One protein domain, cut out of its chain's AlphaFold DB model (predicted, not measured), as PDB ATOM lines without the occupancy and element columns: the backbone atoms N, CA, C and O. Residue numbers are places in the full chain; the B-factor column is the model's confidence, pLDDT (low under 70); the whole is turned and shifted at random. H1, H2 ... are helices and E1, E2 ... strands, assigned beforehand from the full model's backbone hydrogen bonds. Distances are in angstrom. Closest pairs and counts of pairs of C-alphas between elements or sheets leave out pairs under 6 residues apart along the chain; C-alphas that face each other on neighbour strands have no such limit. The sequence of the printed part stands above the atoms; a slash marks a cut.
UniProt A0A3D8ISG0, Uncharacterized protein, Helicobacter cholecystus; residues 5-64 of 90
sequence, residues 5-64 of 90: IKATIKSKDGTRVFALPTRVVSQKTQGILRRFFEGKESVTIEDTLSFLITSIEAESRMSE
ATOM      1  N   ILE A   5      80.943  16.878  22.901       91.25
ATOM      2  CA  ILE A   5      81.814  15.722  23.134       91.25
ATOM      3  C   ILE A   5      83.246  16.245  23.246       91.25
ATOM      4  O   ILE A   5      83.743  16.891  22.321       91.25
ATOM      5  N   LYS A   6      83.899  15.999  24.384       91.88
ATOM      6  CA  LYS A   6      85.278  16.437  24.630       91.88
ATOM      7  C   LYS A   6      86.265  15.318  24.318       91.88
ATOM      8  O   LYS A   6      86.014  14.165  24.650       91.88
ATOM      9  N   ALA A   7      87.397  15.674  23.723       92.75
ATOM     10  CA  ALA A   7      88.489  14.754  23.436       92.75
ATOM     11  C   ALA A   7      89.832  15.414  23.755       92.75
ATOM     12  O   ALA A   7      90.137  16.492  23.244       92.75
ATOM     13  N   THR A   8      90.651  14.757  24.567       95.38
ATOM     14  CA  THR A   8      92.033  15.174  24.827       95.38
ATOM     15  C   THR A   8      92.960  14.352  23.943       95.38
ATOM     16  O   THR A   8      93.091  13.147  24.150       95.38
ATOM     17  N   ILE A   9      93.598  14.984  22.959       94.12
ATOM     18  CA  ILE A   9      94.480  14.321  21.994       94.12
ATOM     19  C   ILE A   9      95.940  14.643  22.321       94.12
ATOM     20  O   ILE A   9      96.346  15.807  22.338       94.12
ATOM     21  N   LYS A  10      96.730  13.598  22.567       94.44
ATOM     22  CA  LYS A  10      98.180  13.645  22.760       94.44
ATOM     23  C   LYS A  10      98.892  13.419  21.431       94.44
ATOM     24  O   LYS A  10      98.572  12.498  20.683       94.44
ATOM     25  N   SER A  11      99.873  14.265  21.162       91.75
ATOM     26  CA  SER A  11     100.752  14.204  19.995       91.75
ATOM     27  C   SER A  11     102.194  14.483  20.419       91.75
ATOM     28  O   SER A  11     102.436  14.886  21.560       91.75
ATOM     29  N   LYS A  12     103.152  14.314  19.502       90.88
ATOM     30  CA  LYS A  12     104.568  14.631  19.756       90.88
ATOM     31  C   LYS A  12     104.790  16.100  20.137       90.88
ATOM     32  O   LYS A  12     105.646  16.381  20.966       90.88
ATOM     33  N   ASP A  13     103.966  17.002  19.603       91.38
ATOM     34  CA  ASP A  13     104.082  18.452  19.809       91.38
ATOM     35  C   ASP A  13     103.283  18.955  21.024       91.38
ATOM     36  O   ASP A  13     103.189  20.158  21.269       91.38
ATOM     37  N   GLY A  14     102.667  18.042  21.784       92.94
ATOM     38  CA  GLY A  14     101.922  18.350  22.998       92.94
ATOM     39  C   GLY A  14     100.503  17.789  23.018       92.94
ATOM     40  O   GLY A  14     100.097  16.976  22.182       92.94
ATOM     41  N   THR A  15      99.743  18.229  24.020       94.62
ATOM     42  CA  THR A  15      98.368  17.784  24.281       94.62
ATOM     43  C   THR A  15      97.385  18.890  23.927       94.62
ATOM     44  O   THR A  15      97.566  20.034  24.341       94.62
ATOM     45  N   ARG A  16      96.329  18.560  23.182       94.38
ATOM     46  CA  ARG A  16      95.264  19.497  22.799       94.38
ATOM     47  C   ARG A  16      93.908  18.965  23.233       94.38
ATOM     48  O   ARG A  16      93.656  17.767  23.144       94.38
ATOM     49  N   VAL A  17      93.030  19.860  23.671       93.81
ATOM     50  CA  VAL A  17      91.648  19.526  24.031       93.81
ATOM     51  C   VAL A  17      90.724  20.041  22.938       93.81
ATOM     52  O   VAL A  17      90.742  21.224  22.606       93.81
ATOM     53  N   PHE A  18      89.912  19.147  22.393       90.88
ATOM     54  CA  PHE A  18      88.891  19.436  21.398       90.88
ATOM     55  C   PHE A  18      87.509  19.297  22.034       90.88
ATOM     56  O   PHE A  18      87.290  18.433  22.883       90.88
ATOM     57  N   ALA A  19      86.572  20.139  21.608       91.62
ATOM     58  CA  ALA A  19      85.171  20.062  22.001       91.62
ATOM     59  C   ALA A  19      84.307  20.127  20.741       91.62
ATOM     60  O   ALA A  19      84.243  21.162  20.078       91.62
ATOM     61  N   LEU A  20      83.672  19.009  20.396       89.50
ATOM     62  CA  LEU A  20      82.788  18.901  19.243       89.50
ATOM     63  C   LEU A  20      81.345  19.196  19.677       89.50
ATOM     64  O   LEU A  20      80.826  18.464  20.525       89.50
ATOM     65  N   PRO A  21      80.665  20.206  19.107       92.12
ATOM     66  CA  PRO A  21      79.251  20.448  19.386       92.12
ATOM     67  C   PRO A  21      78.382  19.261  18.945       92.12
ATOM     68  O   PRO A  21      78.480  18.812  17.807       92.12
ATOM     69  N   THR A  22      77.489  18.760  19.799       90.06
ATOM     70  CA  THR A  22      76.632  17.608  19.445       90.06
ATOM     71  C   THR A  22      75.581  17.955  18.393       90.06
ATOM     72  O   THR A  22      75.185  17.097  17.608       90.06
ATOM     73  N   ARG A  23      75.183  19.230  18.304       90.12
ATOM     74  CA  ARG A  23      74.185  19.737  17.345       90.12
ATOM     75  C   ARG A  23      74.528  19.486  15.870       90.12
ATOM     76  O   ARG A  23      73.628  19.510  15.041       90.12
ATOM     77  N   VAL A  24      75.805  19.268  15.536       87.19
ATOM     78  CA  VAL A  24      76.260  19.073  14.144       87.19
ATOM     79  C   VAL A  24      76.373  17.602  13.732       87.19
ATOM     80  O   VAL A  24      76.749  17.313  12.600       87.19
ATOM     81  N   VAL A  25      76.069  16.660  14.630       88.75
ATOM     82  CA  VAL A  25      76.226  15.219  14.386       88.75
ATOM     83  C   VAL A  25      74.982  14.437  14.799       88.75
ATOM     84  O   VAL A  25      74.302  14.775  15.766       88.75
ATOM     85  N   SER A  26      74.688  13.352  14.077       92.81
ATOM     86  CA  SER A  26      73.538  12.486  14.372       92.81
ATOM     87  C   SER A  26      73.646  11.834  15.759       92.81
ATOM     88  O   SER A  26      74.749  11.573  16.234       92.81
ATOM     89  N   GLN A  27      72.514  11.481  16.382       92.06
ATOM     90  CA  GLN A  27      72.488  10.788  17.684       92.06
ATOM     91  C   GLN A  27      73.303   9.481  17.685       92.06
ATOM     92  O   GLN A  27      74.026   9.183  18.634       92.06
ATOM     93  N   LYS A  28      73.262   8.726  16.578       90.81
ATOM     94  CA  LYS A  28      74.074   7.512  16.402       90.81
ATOM     95  C   LYS A  28      75.570   7.835  16.434       90.81
ATOM     96  O   LYS A  28      76.327   7.183  17.151       90.81
ATOM     97  N   THR A  29      75.988   8.853  15.682       90.62
ATOM     98  CA  THR A  29      77.382   9.320  15.643       90.62
ATOM     99  C   THR A  29      77.828   9.820  17.013       90.62
ATOM    100  O   THR A  29      78.922   9.483  17.453       90.62
ATOM    101  N   GLN A  30      76.972  10.556  17.726       92.12
ATOM    102  CA  GLN A  30      77.256  11.004  19.088       92.12
ATOM    103  C   GLN A  30      77.542   9.818  20.013       92.12
ATOM    104  O   GLN A  30      78.574   9.810  20.675       92.12
ATOM    105  N   GLY A  31      76.690   8.788  20.018       91.25
ATOM    106  CA  GLY A  31      76.891   7.600  20.852       91.25
ATOM    107  C   GLY A  31      78.208   6.868  20.565       91.25
ATOM    108  O   GLY A  31      78.889   6.430  21.492       91.25
ATOM    109  N   ILE A  32      78.597   6.785  19.290       91.69
ATOM    110  CA  ILE A  32      79.874   6.195  18.864       91.69
ATOM    111  C   ILE A  32      81.060   7.022  19.385       91.69
ATOM    112  O   ILE A  32      81.962   6.476  20.020       91.69
ATOM    113  N   LEU A  33      81.046   8.338  19.152       91.88
ATOM    114  CA  LEU A  33      82.138   9.232  19.539       91.88
ATOM    115  C   LEU A  33      82.283   9.330  21.062       91.88
ATOM    116  O   LEU A  33      83.402   9.278  21.565       91.88
ATOM    117  N   ARG A  34      81.174   9.399  21.806       92.75
ATOM    118  CA  ARG A  34      81.192   9.385  23.277       92.75
ATOM    119  C   ARG A  34      81.811   8.111  23.823       92.75
ATOM    120  O   ARG A  34      82.715   8.181  24.649       92.75
ATOM    121  N   ARG A  35      81.393   6.950  23.308       91.94
ATOM    122  CA  ARG A  35      81.960   5.653  23.707       91.94
ATOM    123  C   ARG A  35      83.472   5.596  23.474       91.94
ATOM    124  O   ARG A  35      84.176   4.972  24.261       91.94
ATOM    125  N   PHE A  36      83.966   6.230  22.411       92.44
ATOM    126  CA  PHE A  36      85.394   6.251  22.106       92.44
ATOM    127  C   PHE A  36      86.190   7.248  22.964       92.44
ATOM    128  O   PHE A  36      87.248   6.883  23.477       92.44
ATOM    129  N   PHE A  37      85.706   8.487  23.110       92.50
ATOM    130  CA  PHE A  37      86.457   9.579  23.740       92.50
ATOM    131  C   PHE A  37      86.208   9.731  25.245       92.50
ATOM    132  O   PHE A  37      87.162   9.932  25.988       92.50
ATOM    133  N   GLU A  38      84.965   9.629  25.722       87.81
ATOM    134  CA  GLU A  38      84.619   9.972  27.115       87.81
ATOM    135  C   GLU A  38      85.057   8.901  28.127       87.81
ATOM    136  O   GLU A  38      85.139   9.173  29.321       87.81
ATOM    137  N   GLY A  39      85.393   7.695  27.660       82.94
ATOM    138  CA  GLY A  39      85.958   6.627  28.491       82.94
ATOM    139  C   GLY A  39      87.474   6.715  28.699       82.94
ATOM    140  O   GLY A  39      88.050   5.814  29.306       82.94
ATOM    141  N   LYS A  40      88.140   7.744  28.162       89.00
ATOM    142  CA  LYS A  40      89.601   7.861  28.154       89.00
ATOM    143  C   LYS A  40      90.029   9.229  28.667       89.00
ATOM    144  O   LYS A  40      89.508  10.252  28.241       89.00
ATOM    145  N   GLU A  41      91.042   9.254  29.530       90.31
ATOM    146  CA  GLU A  41      91.652  10.509  29.990       90.31
ATOM    147  C   GLU A  41      92.308  11.273  28.824       90.31
ATOM    148  O   GLU A  41      92.240  12.499  28.728       90.31
ATOM    149  N   SER A  42      92.925  10.529  27.904       93.06
ATOM    150  CA  SER A  42      93.494  11.047  26.661       93.06
ATOM    151  C   SER A  42      93.591   9.947  25.608       93.06
ATOM    152  O   SER A  42      93.687   8.770  25.952       93.06
ATOM    153  N   VAL A  43      93.612  10.339  24.338       94.06
ATOM    154  CA  VAL A  43      93.880   9.474  23.183       94.06
ATOM    155  C   VAL A  43      95.084   9.988  22.414       94.06
ATOM    156  O   VAL A  43      95.371  11.182  22.438       94.06
ATOM    157  N   THR A  44      95.785   9.112  21.712       94.75
ATOM    158  CA  THR A  44      96.821   9.517  20.756       94.75
ATOM    159  C   THR A  44      96.226   9.799  19.371       94.75
ATOM    160  O   THR A  44      95.061   9.480  19.088       94.75
ATOM    161  N   ILE A  45      97.014  10.413  18.486       91.69
ATOM    162  CA  ILE A  45      96.638  10.538  17.069       91.69
ATOM    163  C   ILE A  45      96.503   9.141  16.455       91.69
ATOM    164  O   ILE A  45      95.548   8.878  15.731       91.69
ATOM    165  N   GLU A  46      97.410   8.231  16.799       94.12
ATOM    166  CA  GLU A  46      97.437   6.844  16.351       94.12
ATOM    167  C   GLU A  46      96.177   6.081  16.781       94.12
ATOM    168  O   GLU A  46      95.577   5.390  15.957       94.12
ATOM    169  N   ASP A  47      95.708   6.263  18.021       93.75
ATOM    170  CA  ASP A  47      94.434   5.694  18.490       93.75
ATOM    171  C   ASP A  47      93.255   6.217  17.667       93.75
ATOM    172  O   ASP A  47      92.340   5.471  17.316       93.75
ATOM    173  N   THR A  48      93.271   7.518  17.370       92.31
ATOM    174  CA  THR A  48      92.201   8.187  16.623       92.31
ATOM    175  C   THR A  48      92.168   7.698  15.175       92.31
ATOM    176  O   THR A  48      91.101   7.364  14.663       92.31
ATOM    177  N   LEU A  49      93.331   7.587  14.527       94.31
ATOM    178  CA  LEU A  49      93.460   7.029  13.180       94.31
ATOM    179  C   LEU A  49      93.046   5.559  13.144       94.31
ATOM    180  O   LEU A  49      92.266   5.176  12.278       94.31
ATOM    181  N   SER A  50      93.491   4.753  14.110       96.06
ATOM    182  CA  SER A  50      93.120   3.337  14.204       96.06
ATOM    183  C   SER A  50      91.609   3.164  14.345       96.06
ATOM    184  O   SER A  50      91.010   2.311  13.692       96.06
ATOM    185  N   PHE A  51      90.966   4.012  15.149       94.50
ATOM    186  CA  PHE A  51      89.515   4.027  15.303       94.50
ATOM    187  C   PHE A  51      88.782   4.391  14.006       94.50
ATOM    188  O   PHE A  51      87.810   3.721  13.644       94.50
ATOM    189  N   LEU A  52      89.251   5.417  13.291       93.12
ATOM    190  CA  LEU A  52      88.673   5.830  12.012       93.12
ATOM    191  C   LEU A  52      88.839   4.746  10.942       93.12
ATOM    192  O   LEU A  52      87.855   4.389  10.302       93.12
ATOM    193  N   ILE A  53      90.039   4.174  10.803       95.50
ATOM    194  CA  ILE A  53      90.321   3.074   9.868       95.50
ATOM    195  C   ILE A  53      89.404   1.886  10.169       95.50
ATOM    196  O   ILE A  53      88.678   1.437   9.288       95.50
ATOM    197  N   THR A  54      89.346   1.445  11.429       94.69
ATOM    198  CA  THR A  54      88.489   0.321  11.847       94.69
ATOM    199  C   THR A  54      87.014   0.579  11.529       94.69
ATOM    200  O   THR A  54      86.298  -0.326  11.094       94.69
ATOM    201  N   SER A  55      86.548   1.813  11.741       91.69
ATOM    202  CA  SER A  55      85.160   2.198  11.472       91.69
ATOM    203  C   SER A  55      84.850   2.183   9.973       91.69
ATOM    204  O   SER A  55      83.835   1.614   9.575       91.69
ATOM    205  N   ILE A  56      85.742   2.739   9.148       93.88
ATOM    206  CA  ILE A  56      85.615   2.756   7.683       93.88
ATOM    207  C   ILE A  56      85.644   1.334   7.122       93.88
ATOM    208  O   ILE A  56      84.812   0.978   6.294       93.88
ATOM    209  N   GLU A  57      86.551   0.482   7.596       95.88
ATOM    210  CA  GLU A  57      86.613  -0.913   7.160       95.88
ATOM    211  C   GLU A  57      85.343  -1.690   7.526       95.88
ATOM    212  O   GLU A  57      84.855  -2.502   6.737       95.88
ATOM    213  N   ALA A  58      84.787  -1.456   8.718       94.31
ATOM    214  CA  ALA A  58      83.535  -2.081   9.130       94.31
ATOM    215  C   ALA A  58      82.357  -1.633   8.252       94.31
ATOM    216  O   ALA A  58      81.533  -2.466   7.867       94.31
ATOM    217  N   GLU A  59      82.293  -0.346   7.909       94.12
ATOM    218  CA  GLU A  59      81.295   0.197   6.987       94.12
ATOM    219  C   GLU A  59      81.462  -0.371   5.573       94.12
ATOM    220  O   GLU A  59      80.482  -0.827   4.984       94.12
ATOM    221  N   SER A  60      82.696  -0.458   5.071       96.00
ATOM    222  CA  SER A  60      83.007  -1.053   3.768       96.00
ATOM    223  C   SER A  60      82.555  -2.513   3.689       96.00
ATOM    224  O   SER A  60      81.863  -2.889   2.744       96.00
ATOM    225  N   ARG A  61      82.862  -3.331   4.709       97.38
ATOM    226  CA  ARG A  61      82.400  -4.730   4.784       97.38
ATOM    227  C   ARG A  61      80.877  -4.832   4.820       97.38
ATOM    228  O   ARG A  61      80.298  -5.724   4.205       97.38
ATOM    229  N   MET A  62      80.215  -3.934   5.551       96.75
ATOM    230  CA  MET A  62      78.754  -3.914   5.613       96.75
ATOM    231  C   MET A  62      78.143  -3.529   4.262       96.75
ATOM    232  O   MET A  62      77.151  -4.127   3.850       96.75
ATOM    233  N   SER A  63      78.747  -2.567   3.561       96.81
ATOM    234  CA  SER A  63      78.335  -2.154   2.220       96.81
ATOM    235  C   SER A  63      78.478  -3.294   1.213       96.81
ATOM    236  O   SER A  63      77.549  -3.558   0.456       96.81
ATOM    237  N   GLU A  64      79.602  -4.013   1.237       97.44
ATOM    238  CA  GLU A  64      79.829  -5.180   0.379       97.44
ATOM    239  C   GLU A  64      78.799  -6.285   0.645       97.44
ATOM    240  O   GLU A  64      78.165  -6.787  -0.282       97.44
TER     241      GLU A  64
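Overview. This is residues 5 to 64 of the 90 residues of an uncharacterized protein of Helicobacter cholecystus (UniProt A0A3D8ISG0). A two-stranded hairpin, E1 and E2, and the long helix H2 make the two arms of a V that meet near the turn end of the hairpin, and the shorter helix H1 sits between the arms with its end at E1. Residues 56 to 64, which belong to H2, stick out beyond the rest. The printed part has 60 residues with two named strands and two named helices in the order E1, E2, H1, H2; the sheet has the order E1 - E2 and is antiparallel, and the class is mixed, helices and strands. The whole is only just loose, close to compact, with a radius of gyration of the C-alphas of 12.7 A and spans of 39 by 27 by 18 A.

Arrangement. Start at the sheet, where E1, residues 5 to 11, and E2, residues 14 to 21, form an antiparallel hairpin with 159 degrees between their directions. Look across it at N 7 and O 18, 2.9 A apart, and at N 16 and O 9, 2.9 A apart, both within hydrogen-bond range. Next find H1, residues 27 to 37, which has 7 pairs of C-alphas within 8 A of E1; the closest are those of Ala 7 and Phe 37, at 5.6 A. Beyond it, residues 43 to 44 make a short parallel pairing with residues 9 to 10 of E1. H2, residues 45 to 64, follows directly, and its closest C-alpha pair with E1 is Ser 11 and Ile 45, at 6.2 A. H1 and H2 are near each other, with 6 pairs of C-alphas within 10 A, while E2 and H2 are apart. In H1 and H2 every O i to N i+4 pair is within hydrogen-bond range.

Along the chain. Find C-alpha 5 at (81.814, 15.722, 23.134), where E1 begins; from there it runs 19.3 A to C-alpha 11. E2 starts at C-alpha 14, at (101.922, 18.350, 22.998), and covers 23.1 A to C-alpha 21. H1 measures 15.3 A from C-alpha 27 to C-alpha 37. H2 is the longest helix, 28.4 A from C-alpha 45 to C-alpha 64, and you find its last C-alpha at (79.829, -5.180, 0.379).

Size, cuts and confidence. Look to Gly 14 and Glu 64 for the two C-alphas farthest apart, 39.4 A. Without residues 56 to 64, which stand free, the body spans 32 by 22 by 17 A. The links E1 to E2 and E2 to H1 are tight, H1 to H2 is short, and there is no long link. The printed part has no cut. Its mean pLDDT is 92.6, and no printed residue is under 70.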